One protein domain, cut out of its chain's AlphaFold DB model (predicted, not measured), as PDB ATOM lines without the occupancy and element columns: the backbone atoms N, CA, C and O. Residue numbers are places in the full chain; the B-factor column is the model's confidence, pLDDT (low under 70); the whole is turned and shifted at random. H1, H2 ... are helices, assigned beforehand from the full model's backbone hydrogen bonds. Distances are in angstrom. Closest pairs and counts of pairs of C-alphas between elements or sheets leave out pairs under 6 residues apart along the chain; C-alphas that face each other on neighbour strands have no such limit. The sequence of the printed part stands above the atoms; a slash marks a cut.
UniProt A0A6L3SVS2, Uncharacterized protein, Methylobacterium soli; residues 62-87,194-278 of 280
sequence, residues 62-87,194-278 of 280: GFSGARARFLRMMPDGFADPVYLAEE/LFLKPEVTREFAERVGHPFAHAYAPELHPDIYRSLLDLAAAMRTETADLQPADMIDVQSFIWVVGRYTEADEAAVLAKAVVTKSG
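This is residues 62 to 87 and 194 to 278 of the 280 residues of an uncharacterized protein of Methylobacterium soli (UniProt A0A6L3SVS2). H6 sits in the middle of an elongated group of helices, with H1, H3 and H5 packed on it, each about perpendicular to it. Toward one end of the long axis H4 packs on H3 and H5; toward the other end H7 runs outward, and H2 packs on it. You have 111 residues printed, with seven named helices in the order H1 to H7 and no named strand, an all-helix domain. It is compact, with a radius of gyration of the C-alphas of 14.3 A, and spans 48 by 27 by 23 A.

Begin with H1, residues 62 to 73, the hub, which touches four other helices. Its residues 62 to 66 touch H3, residues 198 to 208, at a steep tilt of 69 degrees, only just short of about perpendicular; look at the closest C-alphas, Gly 62 and Val 208, 3.8 A apart. H1 and H5, residues 222 to 238, only just touch, and only at their ends, with 3 pairs of C-alphas within 8 A; the closest are Phe 63 and Glu 238, 6.4 A. Further along H1, C-alpha 70 is 6.0 A from C-alpha 257 of H6, residues 247 to 259, the closest pair of these touching helices, which stand about perpendicular at 88 degrees. H1 only just touches H7, residues 262 to 277, with residue 73 alone; the closest C-alphas are Met 73 and Leu 269, 6.5 A. H2, residues 81 to 87, touches residues 271 to 275 of H7, closest at C-alphas 82 and 272, 6.3 A. After the cut, H3 touches H6 about perpendicular at 80 degrees, closest at C-alphas 204 and 258, 5.2 A. H4, residues 212 to 215, touches H3 and H5; its C-alpha 212 is 5.6 A from C-alpha 227, the closest pair with H5. Residues 232 to 236 of H5 touch residues 247 to 250 of H6 at 87 degrees, about perpendicular, closest at C-alphas 232 and 250, 6.5 A. H5 and H7 are apart. In H1, H2, H3, H5 and H6 every O i to N i+4 pair is within hydrogen-bond range; in H7 9 of 12 are, and H4 is too short for such a pair.

Find C-alpha 62 at (-73.912, 114.723, -15.418); from there H1 runs 17.2 A to Met 73. H2 covers 9.8 A, H3 15.4 A and H4 4.7 A. H5, the longest by residues, runs 24.6 A from C-alpha 222 at (-75.163, 111.008, -41.107). H6 covers 17.5 A. H7 runs 23.7 A to C-alpha 277 at (-79.284, 147.826, -12.187).

The C-alphas farthest apart, His 221 and Ser 277, are 48.0 A apart. Residues 88 to 193 are not printed, and C-alphas 87 and 194 are 14.7 A apart across this cut. Of the links that are printed whole, no link is long. Residues 260 to 278 have pLDDT under 70.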
ATOM      1  N   GLY A  62     -72.579 115.155 -14.991       90.31
ATOM      2  CA  GLY A  62     -73.912 114.723 -15.418       90.31
ATOM      3  C   GLY A  62     -74.823 115.880 -15.848       90.31
ATOM      4  O   GLY A  62     -74.457 117.057 -15.796       90.31
ATOM      5  N   PHE A  63     -76.053 115.569 -16.254       93.25
ATOM      6  CA  PHE A  63     -77.021 116.606 -16.623       93.25
ATOM      7  C   PHE A  63     -77.436 117.488 -15.438       93.25
ATOM      8  O   PHE A  63     -77.516 118.706 -15.588       93.25
ATOM      9  N   SER A  64     -77.588 116.925 -14.235       90.94
ATOM     10  CA  SER A  64     -77.889 117.710 -13.028       90.94
ATOM     11  C   SER A  64     -76.807 118.751 -12.722       90.94
ATOM     12  O   SER A  64     -77.124 119.898 -12.402       90.94
ATOM     13  N   GLY A  65     -75.526 118.389 -12.861       91.38
ATOM     14  CA  GLY A  65     -74.416 119.326 -12.695       91.38
ATOM     15  C   GLY A  65     -74.342 120.359 -13.818       91.38
ATOM     16  O   GLY A  65     -74.093 121.536 -13.547       91.38
ATOM     17  N   ALA A  66     -74.642 119.956 -15.059       93.50
ATOM     18  CA  ALA A  66     -74.741 120.864 -16.201       93.50
ATOM     19  C   ALA A  66     -75.813 121.932 -15.956       93.50
ATOM     20  O   ALA A  66     -75.551 123.126 -16.096       93.50
ATOM     21  N   ARG A  67     -76.997 121.498 -15.513       94.81
ATOM     22  CA  ARG A  67     -78.127 122.360 -15.160       94.81
ATOM     23  C   ARG A  67     -77.764 123.302 -14.016       94.81
ATOM     24  O   ARG A  67     -77.995 124.501 -14.126       94.81
ATOM     25  N   ALA A  68     -77.150 122.790 -12.948       92.12
ATOM     26  CA  ALA A  68     -76.707 123.617 -11.827       92.12
ATOM     27  C   ALA A  68     -75.705 124.695 -12.269       92.12
ATOM     28  O   ALA A  68     -75.803 125.836 -11.830       92.12
ATOM     29  N   ARG A  69     -74.763 124.361 -13.160       90.75
ATOM     30  CA  ARG A  69     -73.808 125.325 -13.723       90.75
ATOM     31  C   ARG A  69     -74.502 126.387 -14.569       90.75
ATOM     32  O   ARG A  69     -74.223 127.567 -14.391       90.75
ATOM     33  N   PHE A  70     -75.416 125.977 -15.447       93.31
ATOM     34  CA  PHE A  70     -76.185 126.905 -16.270       93.31
ATOM     35  C   PHE A  70     -76.976 127.895 -15.408       93.31
ATOM     36  O   PHE A  70     -76.867 129.096 -15.621       93.31
ATOM     37  N   LEU A  71     -77.676 127.412 -14.376       93.88
ATOM     38  CA  LEU A  71     -78.479 128.256 -13.484       93.88
ATOM     39  C   LEU A  71     -77.657 129.169 -12.570       93.88
ATOM     40  O   LEU A  71     -78.145 130.220 -12.172       93.88
ATOM     41  N   ARG A  72     -76.406 128.822 -12.242       90.19
ATOM     42  CA  ARG A  72     -75.517 129.770 -11.546       90.19
ATOM     43  C   ARG A  72     -75.218 130.998 -12.400       90.19
ATOM     44  O   ARG A  72     -75.111 132.098 -11.871       90.19
ATOM     45  N   MET A  73     -75.096 130.806 -13.710       86.81
ATOM     46  CA  MET A  73     -74.801 131.878 -14.658       86.81
ATOM     47  C   MET A  73     -76.057 132.608 -15.137       86.81
ATOM     48  O   MET A  73     -76.001 133.812 -15.366       86.81
ATOM     49  N   MET A  74     -77.164 131.874 -15.272       91.88
ATOM     50  CA  MET A  74     -78.470 132.340 -15.738       91.88
ATOM     51  C   MET A  74     -79.538 131.934 -14.706       91.88
ATOM     52  O   MET A  74     -80.191 130.902 -14.887       91.88
ATOM     53  N   PRO A  75     -79.699 132.676 -13.591       93.12
ATOM     54  CA  PRO A  75     -80.612 132.302 -12.506       93.12
ATOM     55  C   PRO A  75     -82.057 132.059 -12.945       93.12
ATOM     56  O   PRO A  75     -82.711 131.169 -12.407       93.12
ATOM     57  N   ASP A  76     -82.520 132.797 -13.958       95.00
ATOM     58  CA  ASP A  76     -83.868 132.663 -14.524       95.00
ATOM     59  C   ASP A  76     -83.899 131.713 -15.749       95.00
ATOM     60  O   ASP A  76     -84.846 131.694 -16.539       95.00
ATOM     61  N   GLY A  77     -82.853 130.899 -15.930       95.69
ATOM     62  CA  GLY A  77     -82.741 129.907 -16.998       95.69
ATOM     63  C   GLY A  77     -82.768 130.530 -18.395       95.69
ATOM     64  O   GLY A  77     -82.080 131.511 -18.670       95.69
ATOM     65  N   PHE A  78     -83.570 129.962 -19.301       96.94
ATOM     66  CA  PHE A  78     -83.734 130.488 -20.665       96.94
ATOM     67  C   PHE A  78     -84.573 131.777 -20.731       96.94
ATOM     68  O   PHE A  78     -84.641 132.409 -21.785       96.94
ATOM     69  N   ALA A  79     -85.183 132.191 -19.617       96.25
ATOM     70  CA  ALA A  79     -85.849 133.484 -19.490       96.25
ATOM     71  C   ALA A  79     -84.916 134.583 -18.948       96.25
ATOM     72  O   ALA A  79     -85.337 135.737 -18.846       96.25
ATOM     73  N   ASP A  80     -83.662 134.255 -18.614       96.00
ATOM     74  CA  ASP A  80     -82.719 135.224 -18.061       96.00
ATOM     75  C   ASP A  80     -82.445 136.376 -19.053       96.00
ATOM     76  O   ASP A  80     -82.117 136.126 -20.218       96.00
ATOM     77  N   PRO A  81     -82.556 137.653 -18.634       94.06
ATOM     78  CA  PRO A  81     -82.348 138.790 -19.530       94.06
ATOM     79  C   PRO A  81     -80.967 138.822 -20.195       94.06
ATOM     80  O   PRO A  81     -80.861 139.222 -21.357       94.06
ATOM     81  N   VAL A  82     -79.913 138.382 -19.494       90.25
ATOM     82  CA  VAL A  82     -78.557 138.300 -20.054       90.25
ATOM     83  C   VAL A  82     -78.510 137.217 -21.118       90.25
ATOM     84  O   VAL A  82     -77.999 137.459 -22.210       90.25
ATOM     85  N   TYR A  83     -79.088 136.048 -20.837       94.00
ATOM     86  CA  TYR A  83     -79.204 134.970 -21.815       94.00
ATOM     87  C   TYR A  83     -79.940 135.432 -23.084       94.00
ATOM     88  O   TYR A  83     -79.445 135.267 -24.206       94.00
ATOM     89  N   LEU A  84     -81.105 136.060 -22.916       95.50
ATOM     90  CA  LEU A  84     -81.922 136.537 -24.027       95.50
ATOM     91  C   LEU A  84     -81.162 137.550 -24.891       95.50
ATOM     92  O   LEU A  84     -81.179 137.436 -26.119       95.50
ATOM     93  N   ALA A  85     -80.468 138.504 -24.269       92.75
ATOM     94  CA  ALA A  85     -79.739 139.554 -24.970       92.75
ATOM     95  C   ALA A  85     -78.453 139.052 -25.652       92.75
ATOM     96  O   ALA A  85     -78.219 139.352 -26.828       92.75
ATOM     97  N   GLU A  86     -77.632 138.288 -24.933       88.88
ATOM     98  CA  GLU A  86     -76.269 137.944 -25.354       88.88
ATOM     99  C   GLU A  86     -76.211 136.661 -26.186       88.88
ATOM    100  O   GLU A  86     -75.375 136.545 -27.080       88.88
ATOM    101  N   GLU A  87     -77.110 135.705 -25.943       92.44
ATOM    102  CA  GLU A  87     -77.056 134.383 -26.568       92.44
ATOM    103  C   GLU A  87     -78.189 134.144 -27.572       92.44
ATOM    104  O   GLU A  87     -77.930 133.623 -28.662       92.44
ATOM    105  N   LEU A 194     -79.880 121.147 -34.739       98.44
ATOM    106  CA  LEU A 194     -78.856 121.716 -33.862       98.44
ATOM    107  C   LEU A 194     -77.605 122.117 -34.662       98.44
ATOM    108  O   LEU A 194     -77.159 121.368 -35.536       98.44
ATOM    109  N   PHE A 195     -77.018 123.272 -34.337       98.50
ATOM    110  CA  PHE A 195     -75.707 123.675 -34.851       98.50
ATOM    111  C   PHE A 195     -74.585 122.927 -34.123       98.50
ATOM    112  O   PHE A 195     -74.461 123.008 -32.899       98.50
ATOM    113  N   LEU A 196     -73.734 122.230 -34.878       98.00
ATOM    114  CA  LEU A 196     -72.625 121.458 -34.330       98.00
ATOM    115  C   LEU A 196     -71.348 122.294 -34.271       98.00
ATOM    116  O   LEU A 196     -70.727 122.578 -35.299       98.00
ATOM    117  N   LYS A 197     -70.903 122.585 -33.046       95.25
ATOM    118  CA  LYS A 197     -69.543 123.050 -32.763       95.25
ATOM    119  C   LYS A 197     -68.732 121.914 -32.130       95.25
ATOM    120  O   LYS A 197     -68.883 121.694 -30.927       95.25
ATOM    121  N   PRO A 198     -67.902 121.194 -32.908       94.00
ATOM    122  CA  PRO A 198     -67.298 119.929 -32.504       94.00
ATOM    123  C   PRO A 198     -66.698 119.864 -31.102       94.00
ATOM    124  O   PRO A 198     -67.151 119.066 -30.292       94.00
ATOM    125  N   GLU A 199     -65.707 120.708 -30.816       91.44
ATOM    126  CA  GLU A 199     -64.909 120.635 -29.585       91.44
ATOM    127  C   GLU A 199     -65.789 120.802 -28.345       91.44
ATOM    128  O   GLU A 199     -65.890 119.891 -27.530       91.44
ATOM    129  N   VAL A 200     -66.524 121.914 -28.276       92.62
ATOM    130  CA  VAL A 200     -67.402 122.228 -27.140       92.62
ATOM    131  C   VAL A 200     -68.536 121.212 -26.993       92.62
ATOM    132  O   VAL A 200     -68.903 120.861 -25.876       92.62
ATOM    133  N   THR A 201     -69.088 120.710 -28.101       95.88
ATOM    134  CA  THR A 201     -70.183 119.728 -28.043       95.88
ATOM    135  C   THR A 201     -69.686 118.367 -27.559       95.88
ATOM    136  O   THR A 201     -70.362 117.717 -26.765       95.88
ATOM    137  N   ARG A 202     -68.493 117.944 -27.997       92.88
ATOM    138  CA  ARG A 202     -67.854 116.713 -27.527       92.88
ATOM    139  C   ARG A 202     -67.500 116.812 -26.045       92.88
ATOM    140  O   ARG A 202     -67.858 115.917 -25.292       92.88
ATOM    141  N   GLU A 203     -66.877 117.909 -25.618       89.50
ATOM    142  CA  GLU A 203     -66.561 118.140 -24.202       89.50
ATOM    143  C   GLU A 203     -67.819 118.166 -23.334       89.50
ATOM    144  O   GLU A 203     -67.843 117.584 -22.254       89.50
ATOM    145  N   PHE A 204     -68.892 118.810 -23.801       93.69
ATOM    146  CA  PHE A 204     -70.172 118.768 -23.105       93.69
ATOM    147  C   PHE A 204     -70.689 117.332 -22.980       93.69
ATOM    148  O   PHE A 204     -71.028 116.913 -21.877       93.69
ATOM    149  N   ALA A 205     -70.697 116.571 -24.081       93.19
ATOM    150  CA  ALA A 205     -71.123 115.176 -24.084       93.19
ATOM    151  C   ALA A 205     -70.300 114.320 -23.108       93.19
ATOM    152  O   ALA A 205     -70.878 113.515 -22.386       93.19
ATOM    153  N   GLU A 206     -68.984 114.528 -23.020       88.25
ATOM    154  CA  GLU A 206     -68.121 113.855 -22.040       88.25
ATOM    155  C   GLU A 206     -68.533 114.190 -20.599       88.25
ATOM    156  O   GLU A 206     -68.702 113.291 -19.777       88.25
ATOM    157  N   ARG A 207     -68.766 115.475 -20.301       89.00
ATOM    158  CA  ARG A 207     -69.120 115.956 -18.954       89.00
ATOM    159  C   ARG A 207     -70.485 115.462 -18.475       89.00
ATOM    160  O   ARG A 207     -70.685 115.302 -17.270       89.00
ATOM    161  N   VAL A 208     -71.420 115.219 -19.396       91.44
ATOM    162  CA  VAL A 208     -72.745 114.663 -19.073       91.44
ATOM    163  C   VAL A 208     -72.827 113.142 -19.241       91.44
ATOM    164  O   VAL A 208     -73.821 112.546 -18.838       91.44
ATOM    165  N   GLY A 209     -71.785 112.507 -19.786       87.56
ATOM    166  CA  GLY A 209     -71.725 111.066 -20.042       87.56
ATOM    167  C   GLY A 209     -72.577 110.587 -21.213       87.56
ATOM    168  O   GLY A 209     -73.086 109.474 -21.190       87.56
ATOM    169  N   HIS A 210     -72.745 111.415 -22.242       91.69
ATOM    170  CA  HIS A 210     -73.519 111.069 -23.427       91.69
ATOM    171  C   HIS A 210     -72.663 110.360 -24.502       91.69
ATOM    172  O   HIS A 210     -71.550 110.819 -24.786       91.69
ATOM    173  N   PRO A 211     -73.182 109.327 -25.208       89.38
ATOM    174  CA  PRO A 211     -72.444 108.571 -26.237       89.38
ATOM    175  C   PRO A 211     -71.831 109.396 -27.372       89.38
ATOM    176  O   PRO A 211     -70.849 108.973 -27.985       89.38
ATOM    177  N   PHE A 212     -72.379 110.583 -27.648       93.00
ATOM    178  CA  PHE A 212     -71.839 111.511 -28.650       93.00
ATOM    179  C   PHE A 212     -70.345 111.814 -28.437       93.00
ATOM    180  O   PHE A 212     -69.614 111.985 -29.412       93.00
ATOM    181  N   ALA A 213     -69.871 111.801 -27.184       89.00
ATOM    182  CA  ALA A 213     -68.459 111.948 -26.833       89.00
ATOM    183  C   ALA A 213     -67.540 110.980 -27.600       89.00
ATOM    184  O   ALA A 213     -66.445 111.352 -28.020       89.00
ATOM    185  N   HIS A 214     -68.009 109.748 -27.810       84.31
ATOM    186  CA  HIS A 214     -67.264 108.679 -28.477       84.31
ATOM    187  C   HIS A 214     -67.679 108.485 -29.935       84.31
ATOM    188  O   HIS A 214     -66.896 107.969 -30.729       84.31
ATOM    189  N   ALA A 215     -68.906 108.871 -30.288       86.81
ATOM    190  CA  ALA A 215     -69.419 108.759 -31.649       86.81
ATOM    191  C   ALA A 215     -68.910 109.874 -32.576       86.81
ATOM    192  O   ALA A 215     -68.913 109.695 -33.794       86.81
ATOM    193  N   TYR A 216     -68.501 111.025 -32.030       92.31
ATOM    194  CA  TYR A 216     -68.047 112.148 -32.841       92.31
ATOM    195  C   TYR A 216     -66.793 111.804 -33.654       92.31
ATOM    196  O   TYR A 216     -65.763 111.404 -33.111       92.31
ATOM    197  N   ALA A 217     -66.866 112.084 -34.954       91.25
ATOM    198  CA  ALA A 217     -65.728 112.091 -35.854       91.25
ATOM    199  C   ALA A 217     -65.839 113.292 -36.824       91.25
ATOM    200  O   ALA A 217     -66.939 113.810 -37.051       91.25
ATOM    201  N   PRO A 218     -64.722 113.818 -37.361       90.75
ATOM    202  CA  PRO A 218     -64.755 114.955 -38.286       90.75
ATOM    203  C   PRO A 218     -65.397 114.621 -39.642       90.75
ATOM    204  O   PRO A 218     -65.782 115.535 -40.377       90.75
ATOM    205  N   GLU A 219     -65.506 113.339 -39.986       93.69
ATOM    206  CA  GLU A 219     -66.177 112.854 -41.182       93.69
ATOM    207  C   GLU A 219     -67.644 113.293 -41.201       93.69
ATOM    208  O   GLU A 219     -68.342 113.301 -40.191       93.69
ATOM    209  N   LEU A 220     -68.142 113.633 -42.387       96.25
ATOM    210  CA  LEU A 220     -69.521 114.079 -42.572       96.25
ATOM    211  C   LEU A 220     -70.467 112.880 -42.724       96.25
ATOM    212  O   LEU A 220     -71.151 112.739 -43.734       96.25
ATOM    213  N   HIS A 221     -70.461 111.976 -41.741       96.25
ATOM    214  CA  HIS A 221     -71.330 110.801 -41.727       96.25
ATOM    215  C   HIS A 221     -72.689 111.122 -41.073       96.25
ATOM    216  O   HIS A 221     -72.701 111.691 -39.978       96.25
ATOM    217  N   PRO A 222     -73.835 110.732 -41.669       95.88
ATOM    218  CA  PRO A 222     -75.163 111.008 -41.107       95.88
ATOM    219  C   PRO A 222     -75.357 110.533 -39.660       95.88
ATOM    220  O   PRO A 222     -76.028 111.204 -38.877       95.88
ATOM    221  N   ASP A 223     -74.728 109.420 -39.276       95.75
ATOM    222  CA  ASP A 223     -74.837 108.877 -37.913       95.75
ATOM    223  C   ASP A 223     -74.263 109.810 -36.837       95.75
ATOM    224  O   ASP A 223     -74.780 109.838 -35.720       95.75
ATOM    225  N   ILE A 224     -73.252 110.623 -37.163       96.81
ATOM    226  CA  ILE A 224     -72.712 111.622 -36.226       96.81
ATOM    227  C   ILE A 224     -73.769 112.690 -35.958       96.81
ATOM    228  O   ILE A 224     -74.006 113.060 -34.810       96.81
ATOM    229  N   TYR A 225     -74.457 113.151 -37.006       97.94
ATOM    230  CA  TYR A 225     -75.547 114.107 -36.847       97.94
ATOM    231  C   TYR A 225     -76.742 113.500 -36.102       97.94
ATOM    232  O   TYR A 225     -77.353 114.165 -35.269       97.94
ATOM    233  N   ARG A 226     -77.047 112.217 -36.329       97.12
ATOM    234  CA  ARG A 226     -78.083 111.502 -35.570       97.12
ATOM    235  C   ARG A 226     -77.739 111.435 -34.080       97.12
ATOM    236  O   ARG A 226     -78.591 111.744 -33.256       97.12
ATOM    237  N   SER A 227     -76.491 111.112 -33.737       97.06
ATOM    238  CA  SER A 227     -76.021 111.102 -32.344       97.06
ATOM    239  C   SER A 227     -76.009 112.503 -31.711       97.06
ATOM    240  O   SER A 227     -76.246 112.641 -30.513       97.06
ATOM    241  N   LEU A 228     -75.792 113.558 -32.504       98.25
ATOM    242  CA  LEU A 228     -75.948 114.939 -32.043       98.25
ATOM    243  C   LEU A 228     -77.407 115.272 -31.697       98.25
ATOM    244  O   LEU A 228     -77.660 115.932 -30.691       98.25
ATOM    245  N   LEU A 229     -78.365 114.851 -32.526       98.31
ATOM    246  CA  LEU A 229     -79.787 115.076 -32.248       98.31
ATOM    247  C   LEU A 229     -80.268 114.275 -31.031       98.31
ATOM    248  O   LEU A 229     -81.099 114.772 -30.276       98.31
ATOM    249  N   ASP A 230     -79.702 113.090 -30.802       98.00
ATOM    250  CA  ASP A 230     -79.925 112.302 -29.586       98.00
ATOM    251  C   ASP A 230     -79.445 113.054 -28.327       98.00
ATOM    252  O   ASP A 230     -80.213 113.240 -27.383       98.00
ATOM    253  N   LEU A 231     -78.241 113.647 -28.373       97.75
ATOM    254  CA  LEU A 231     -77.734 114.526 -27.307       97.75
ATOM    255  C   LEU A 231     -78.672 115.713 -27.048       97.75
ATOM    256  O   LEU A 231     -78.926 116.077 -25.899       97.75
ATOM    257  N   ALA A 232     -79.183 116.327 -28.117       98.12
ATOM    258  CA  ALA A 232     -80.112 117.446 -28.024       98.12
ATOM    259  C   ALA A 232     -81.441 117.039 -27.364       98.12
ATOM    260  O   ALA A 232     -81.977 117.788 -26.544       98.12
ATOM    261  N   ALA A 233     -81.962 115.854 -27.695       98.00
ATOM    262  CA  ALA A 233     -83.183 115.305 -27.113       98.00
ATOM    263  C   ALA A 233     -83.010 114.966 -25.624       98.00
ATOM    264  O   ALA A 233     -83.872 115.317 -24.811       98.00
ATOM    265  N   ALA A 234     -81.874 114.367 -25.250       96.81
ATOM    266  CA  ALA A 234     -81.520 114.131 -23.853       96.81
ATOM    267  C   ALA A 234     -81.459 115.454 -23.075       96.81
ATOM    268  O   ALA A 234     -82.117 115.600 -22.050       96.81
ATOM    269  N   MET A 235     -80.777 116.470 -23.615       96.12
ATOM    270  CA  MET A 235     -80.678 117.781 -22.969       96.12
ATOM    271  C   MET A 235     -82.054 118.432 -22.768       96.12
ATOM    272  O   MET A 235     -82.351 118.909 -21.674       96.12
ATOM    273  N   ARG A 236     -82.931 118.398 -23.780       97.12
ATOM    274  CA  ARG A 236     -84.308 118.909 -23.647       97.12
ATOM    275  C   ARG A 236     -85.106 118.184 -22.570       97.12
ATOM    276  O   ARG A 236     -85.870 118.828 -21.865       97.12
ATOM    277  N   THR A 237     -84.933 116.871 -22.448       97.19
ATOM    278  CA  THR A 237     -85.602 116.072 -21.412       97.19
ATOM    279  C   THR A 237     -85.125 116.489 -20.021       97.19
ATOM    280  O   THR A 237     -85.932 116.777 -19.145       97.19
ATOM    281  N   GLU A 238     -83.811 116.610 -19.851       95.94
ATOM    282  CA  GLU A 238     -83.154 116.929 -18.576       95.94
ATOM    283  C   GLU A 238     -83.310 118.397 -18.141       95.94
ATOM    284  O   GLU A 238     -83.025 118.750 -16.998       95.94
ATOM    285  N   THR A 239     -83.761 119.264 -19.048       96.12
ATOM    286  CA  THR A 239     -84.020 120.691 -18.791       96.12
ATOM    287  C   THR A 239     -85.466 121.087 -19.073       96.12
ATOM    288  O   THR A 239     -85.768 122.272 -19.215       96.12
ATOM    289  N   ALA A 240     -86.382 120.117 -19.154       96.88
ATOM    290  CA  ALA A 240     -87.779 120.362 -19.511       96.88
ATOM    291  C   ALA A 240     -88.468 121.363 -18.566       96.88
ATOM    292  O   ALA A 240     -89.311 122.148 -19.001       96.88
ATOM    293  N   ASP A 241     -88.072 121.380 -17.292       96.06
ATOM    294  CA  ASP A 241     -88.563 122.316 -16.280       96.06
ATOM    295  C   ASP A 241     -88.156 123.773 -16.550       96.06
ATOM    296  O   ASP A 241     -88.873 124.689 -16.156       96.06
ATOM    297  N   LEU A 242     -87.045 123.986 -17.263       96.62
ATOM    298  CA  LEU A 242     -86.572 125.303 -17.699       96.62
ATOM    299  C   LEU A 242     -87.212 125.765 -19.016       96.62
ATOM    300  O   LEU A 242     -86.972 126.893 -19.437       96.62
ATOM    301  N   GLN A 243     -88.011 124.905 -19.657       97.06
ATOM    302  CA  GLN A 243     -88.784 125.197 -20.868       97.06
ATOM    303  C   GLN A 243     -87.948 125.749 -22.047       97.06
ATOM    304  O   GLN A 243     -88.268 126.821 -22.566       97.06
ATOM    305  N   PRO A 244     -86.903 125.037 -22.526       97.50
ATOM    306  CA  PRO A 244     -86.183 125.448 -23.730       97.50
ATOM    307  C   PRO A 244     -87.131 125.505 -24.937       97.50
ATOM    308  O   PRO A 244     -87.767 124.506 -25.296       97.50
ATOM    309  N   ALA A 245     -87.191 126.654 -25.603       97.69
ATOM    310  CA  ALA A 245     -88.073 126.908 -26.733       97.69
ATOM    311  C   ALA A 245     -87.659 126.092 -27.966       97.69
ATOM    312  O   ALA A 245     -88.480 125.439 -28.612       97.69
ATOM    313  N   ASP A 246     -86.372 126.097 -28.301       98.38
ATOM    314  CA  ASP A 246     -85.861 125.518 -29.542       98.38
ATOM    315  C   ASP A 246     -84.385 125.076 -29.418       98.38
ATOM    316  O   ASP A 246     -83.783 125.094 -28.346       98.38
ATOM    317  N   MET A 247     -83.777 124.644 -30.523       98.44
ATOM    318  CA  MET A 247     -82.371 124.248 -30.564       98.44
ATOM    319  C   MET A 247     -81.404 125.430 -30.429       98.44
ATOM    320  O   MET A 247     -80.215 125.184 -30.236       98.44
ATOM    321  N   ILE A 248     -81.858 126.691 -30.491       98.38
ATOM    322  CA  ILE A 248     -81.016 127.836 -30.110       98.38
ATOM    323  C   ILE A 248     -80.752 127.779 -28.605       98.38
ATOM    324  O   ILE A 248     -79.598 127.907 -28.192       98.38
ATOM    325  N   ASP A 249     -81.782 127.497 -27.805       98.38
ATOM    326  CA  ASP A 249     -81.638 127.294 -26.360       98.38
ATOM    327  C   ASP A 249     -80.721 126.107 -26.079       98.38
ATOM    328  O   ASP A 249     -79.774 126.222 -25.299       98.38
ATOM    329  N   VAL A 250     -80.916 125.003 -26.808       98.12
ATOM    330  CA  VAL A 250     -80.070 123.815 -26.657       98.12
ATOM    331  C   VAL A 250     -78.606 124.095 -26.988       98.12
ATOM    332  O   VAL A 250     -77.710 123.749 -26.216       98.12
ATOM    333  N   GLN A 251     -78.352 124.747 -28.120       97.38
ATOM    334  CA  GLN A 251     -77.004 125.090 -28.560       97.38
ATOM    335  C   GLN A 251     -76.313 126.022 -27.565       97.38
ATOM    336  O   GLN A 251     -75.141 125.812 -27.241       97.38
ATOM    337  N   SER A 252     -77.025 127.036 -27.072       95.44
ATOM    338  CA  SER A 252     -76.467 127.973 -26.104       95.44
ATOM    339  C   SER A 252     -76.255 127.343 -24.733       95.44
ATOM    340  O   SER A 252     -75.256 127.661 -24.101       95.44
ATOM    341  N   PHE A 253     -77.099 126.411 -24.285       96.44
ATOM    342  CA  PHE A 253     -76.852 125.661 -23.052       96.44
ATOM    343  C   PHE A 253     -75.541 124.869 -23.138       96.44
ATOM    344  O   PHE A 253     -74.669 125.015 -22.280       96.44
ATOM    345  N   ILE A 254     -75.365 124.092 -24.216       95.25
ATOM    346  CA  ILE A 254     -74.129 123.339 -24.490       95.25
ATOM    347  C   ILE A 254     -72.923 124.285 -24.501       95.25
ATOM    348  O   ILE A 254     -71.879 123.978 -23.928       95.25
ATOM    349  N   TRP A 255     -73.068 125.456 -25.123       91.31
ATOM    350  CA  TRP A 255     -72.020 126.468 -25.181       91.31
ATOM    351  C   TRP A 255     -71.676 127.061 -23.813       91.31
ATOM    352  O   TRP A 255     -70.500 127.104 -23.459       91.31
ATOM    353  N   VAL A 256     -72.674 127.486 -23.036       87.62
ATOM    354  CA  VAL A 256     -72.488 128.094 -21.712       87.62
ATOM    355  C   VAL A 256     -71.851 127.089 -20.750       87.62
ATOM    356  O   VAL A 256     -70.853 127.389 -20.099       87.62
ATOM    357  N   VAL A 257     -72.355 125.857 -20.719       88.31
ATOM    358  CA  VAL A 257     -71.823 124.807 -19.839       88.31
ATOM    359  C   VAL A 257     -70.455 124.299 -20.309       88.31
ATOM    360  O   VAL A 257     -69.600 123.954 -19.488       88.31
ATOM    361  N   GLY A 258     -70.238 124.222 -21.622       78.62
ATOM    362  CA  GLY A 258     -69.011 123.709 -22.221       78.62
ATOM    363  C   GLY A 258     -67.843 124.696 -22.151       78.62
ATOM    364  O   GLY A 258     -66.742 124.309 -21.761       78.62
ATOM    365  N   ARG A 259     -68.083 125.973 -22.472       71.12
ATOM    366  CA  ARG A 259     -67.036 126.995 -22.623       71.12
ATOM    367  C   ARG A 259     -66.605 127.656 -21.316       71.12
ATOM    368  O   ARG A 259     -65.417 127.911 -21.155       71.12
ATOM    369  N   TYR A 260     -67.538 128.011 -20.439       65.12
ATOM    370  CA  TYR A 260     -67.222 128.870 -19.297       65.12
ATOM    371  C   TYR A 260     -66.639 128.047 -18.169       65.12
ATOM    372  O   TYR A 260     -67.295 127.118 -17.718       65.12
ATOM    373  N   THR A 261     -65.442 128.384 -17.705       63.28
ATOM    374  CA  THR A 261     -64.802 127.823 -16.506       63.28
ATOM    375  C   THR A 261     -65.354 128.473 -15.229       63.28
ATOM    376  O   THR A 261     -66.059 129.476 -15.303       63.28
ATOM    377  N   GLU A 262     -65.030 127.937 -14.045       59.19
ATOM    378  CA  GLU A 262     -65.360 128.604 -12.766       59.19
ATOM    379  C   GLU A 262     -64.742 130.015 -12.677       59.19
ATOM    380  O   GLU A 262     -65.313 130.911 -12.065       59.19
ATOM    381  N   ALA A 263     -63.614 130.256 -13.355       53.84
ATOM    382  CA  ALA A 263     -62.984 131.575 -13.416       53.84
ATOM    383  C   ALA A 263     -63.778 132.587 -14.269       53.84
ATOM    384  O   ALA A 263     -63.727 133.789 -14.006       53.84
ATOM    385  N   ASP A 264     -64.541 132.118 -15.260       58.31
ATOM    386  CA  ASP A 264     -65.376 132.979 -16.105       58.31
ATOM    387  C   ASP A 264     -66.718 133.343 -15.434       58.31
ATOM    388  O   ASP A 264     -67.394 134.284 -15.862       58.31
ATOM    389  N   GLU A 265     -67.093 132.635 -14.361       60.41
ATOM    390  CA  GLU A 265     -68.337 132.828 -13.602       60.41
ATOM    391  C   GLU A 265     -68.431 134.249 -13.029       60.41
ATOM    392  O   GLU A 265     -69.447 134.925 -13.192       60.41
ATOM    393  N   ALA A 266     -67.334 134.766 -12.465       60.69
ATOM    394  CA  ALA A 266     -67.283 136.116 -11.899       60.69
ATOM    395  C   ALA A 266     -67.542 137.216 -12.950       60.69
ATOM    396  O   ALA A 266     -68.217 138.207 -12.665       60.69
ATOM    397  N   ALA A 267     -67.047 137.034 -14.178       60.66
ATOM    398  CA  ALA A 267     -67.228 137.997 -15.264       60.66
ATOM    399  C   ALA A 267     -68.662 137.994 -15.817       60.66
ATOM    400  O   ALA A 267     -69.170 139.044 -16.219       60.66
ATOM    401  N   VAL A 268     -69.326 136.834 -15.831       61.81
ATOM    402  CA  VAL A 268     -70.735 136.724 -16.240       61.81
ATOM    403  C   VAL A 268     -71.659 137.291 -15.165       61.81
ATOM    404  O   VAL A 268     -72.518 138.115 -15.479       61.81
ATOM    405  N   LEU A 269     -71.424 136.957 -13.892       62.56
ATOM    406  CA  LEU A 269     -72.195 137.491 -12.766       62.56
ATOM    407  C   LEU A 269     -72.098 139.020 -12.670       62.56
ATOM    408  O   LEU A 269     -73.106 139.690 -12.445       62.56
ATOM    409  N   ALA A 270     -70.920 139.601 -12.922       61.59
ATOM    410  CA  ALA A 270     -70.754 141.054 -12.955       61.59
ATOM    411  C   ALA A 270     -71.643 141.727 -14.020       61.59
ATOM    412  O   ALA A 270     -72.216 142.788 -13.767       61.59
ATOM    413  N   LYS A 271     -71.821 141.102 -15.193       61.38
ATOM    414  CA  LYS A 271     -72.705 141.614 -16.257       61.38
ATOM    415  C   LYS A 271     -74.190 141.490 -15.904       61.38
ATOM    416  O   LYS A 271     -74.960 142.384 -16.255       61.38
ATOM    417  N   ALA A 272     -74.579 140.434 -15.186       59.28
ATOM    418  CA  ALA A 272     -75.946 140.247 -14.692       59.28
ATOM    419  C   ALA A 272     -76.351 141.328 -13.672       59.28
ATOM    420  O   ALA A 272     -77.483 141.810 -13.678       59.28
ATOM    421  N   VAL A 273     -75.414 141.779 -12.832       59.47
ATOM    422  CA  VAL A 273     -75.650 142.887 -11.890       59.47
ATOM    423  C   VAL A 273     -75.848 144.217 -12.628       59.47
ATOM    424  O   VAL A 273     -76.741 144.987 -12.275       59.47
ATOM    425  N   VAL A 274     -75.069 144.481 -13.682       59.78
ATOM    426  CA  VAL A 274     -75.187 145.710 -14.496       59.78
ATOM    427  C   VAL A 274     -76.511 145.757 -15.267       59.78
ATOM    428  O   VAL A 274     -77.163 146.795 -15.309       59.78
ATOM    429  N   THR A 275     -76.956 144.634 -15.829       54.62
ATOM    430  CA  THR A 275     -78.248 144.552 -16.535       54.62
ATOM    431  C   THR A 275     -79.451 144.643 -15.592       54.62
ATOM    432  O   THR A 275     -80.447 145.254 -15.964       54.62
ATOM    433  N   LYS A 276     -79.360 144.131 -14.353       53.28
ATOM    434  CA  LYS A 276     -80.415 144.303 -13.330       53.28
ATOM    435  C   LYS A 276     -80.472 145.709 -12.719       53.28
ATOM    436  O   LYS A 276     -81.524 146.106 -12.232       53.28
ATOM    437  N   SER A 277     -79.364 146.453 -12.725       51.34
ATOM    438  CA  SER A 277     -79.284 147.826 -12.187       51.34
ATOM    439  C   SER A 277     -79.512 148.919 -13.236       51.34
ATOM    440  O   SER A 277     -79.747 150.071 -12.879       51.34
ATOM    441  N   GLY A 278     -79.478 148.565 -14.521       39.59
ATOM    442  CA  GLY A 278     -79.812 149.444 -15.633       39.59
ATOM    443  C   GLY A 278     -81.292 149.375 -16.002       39.59
ATOM    444  O   GLY A 278     -81.645 148.769 -17.007       39.59
TER     445      GLY A 278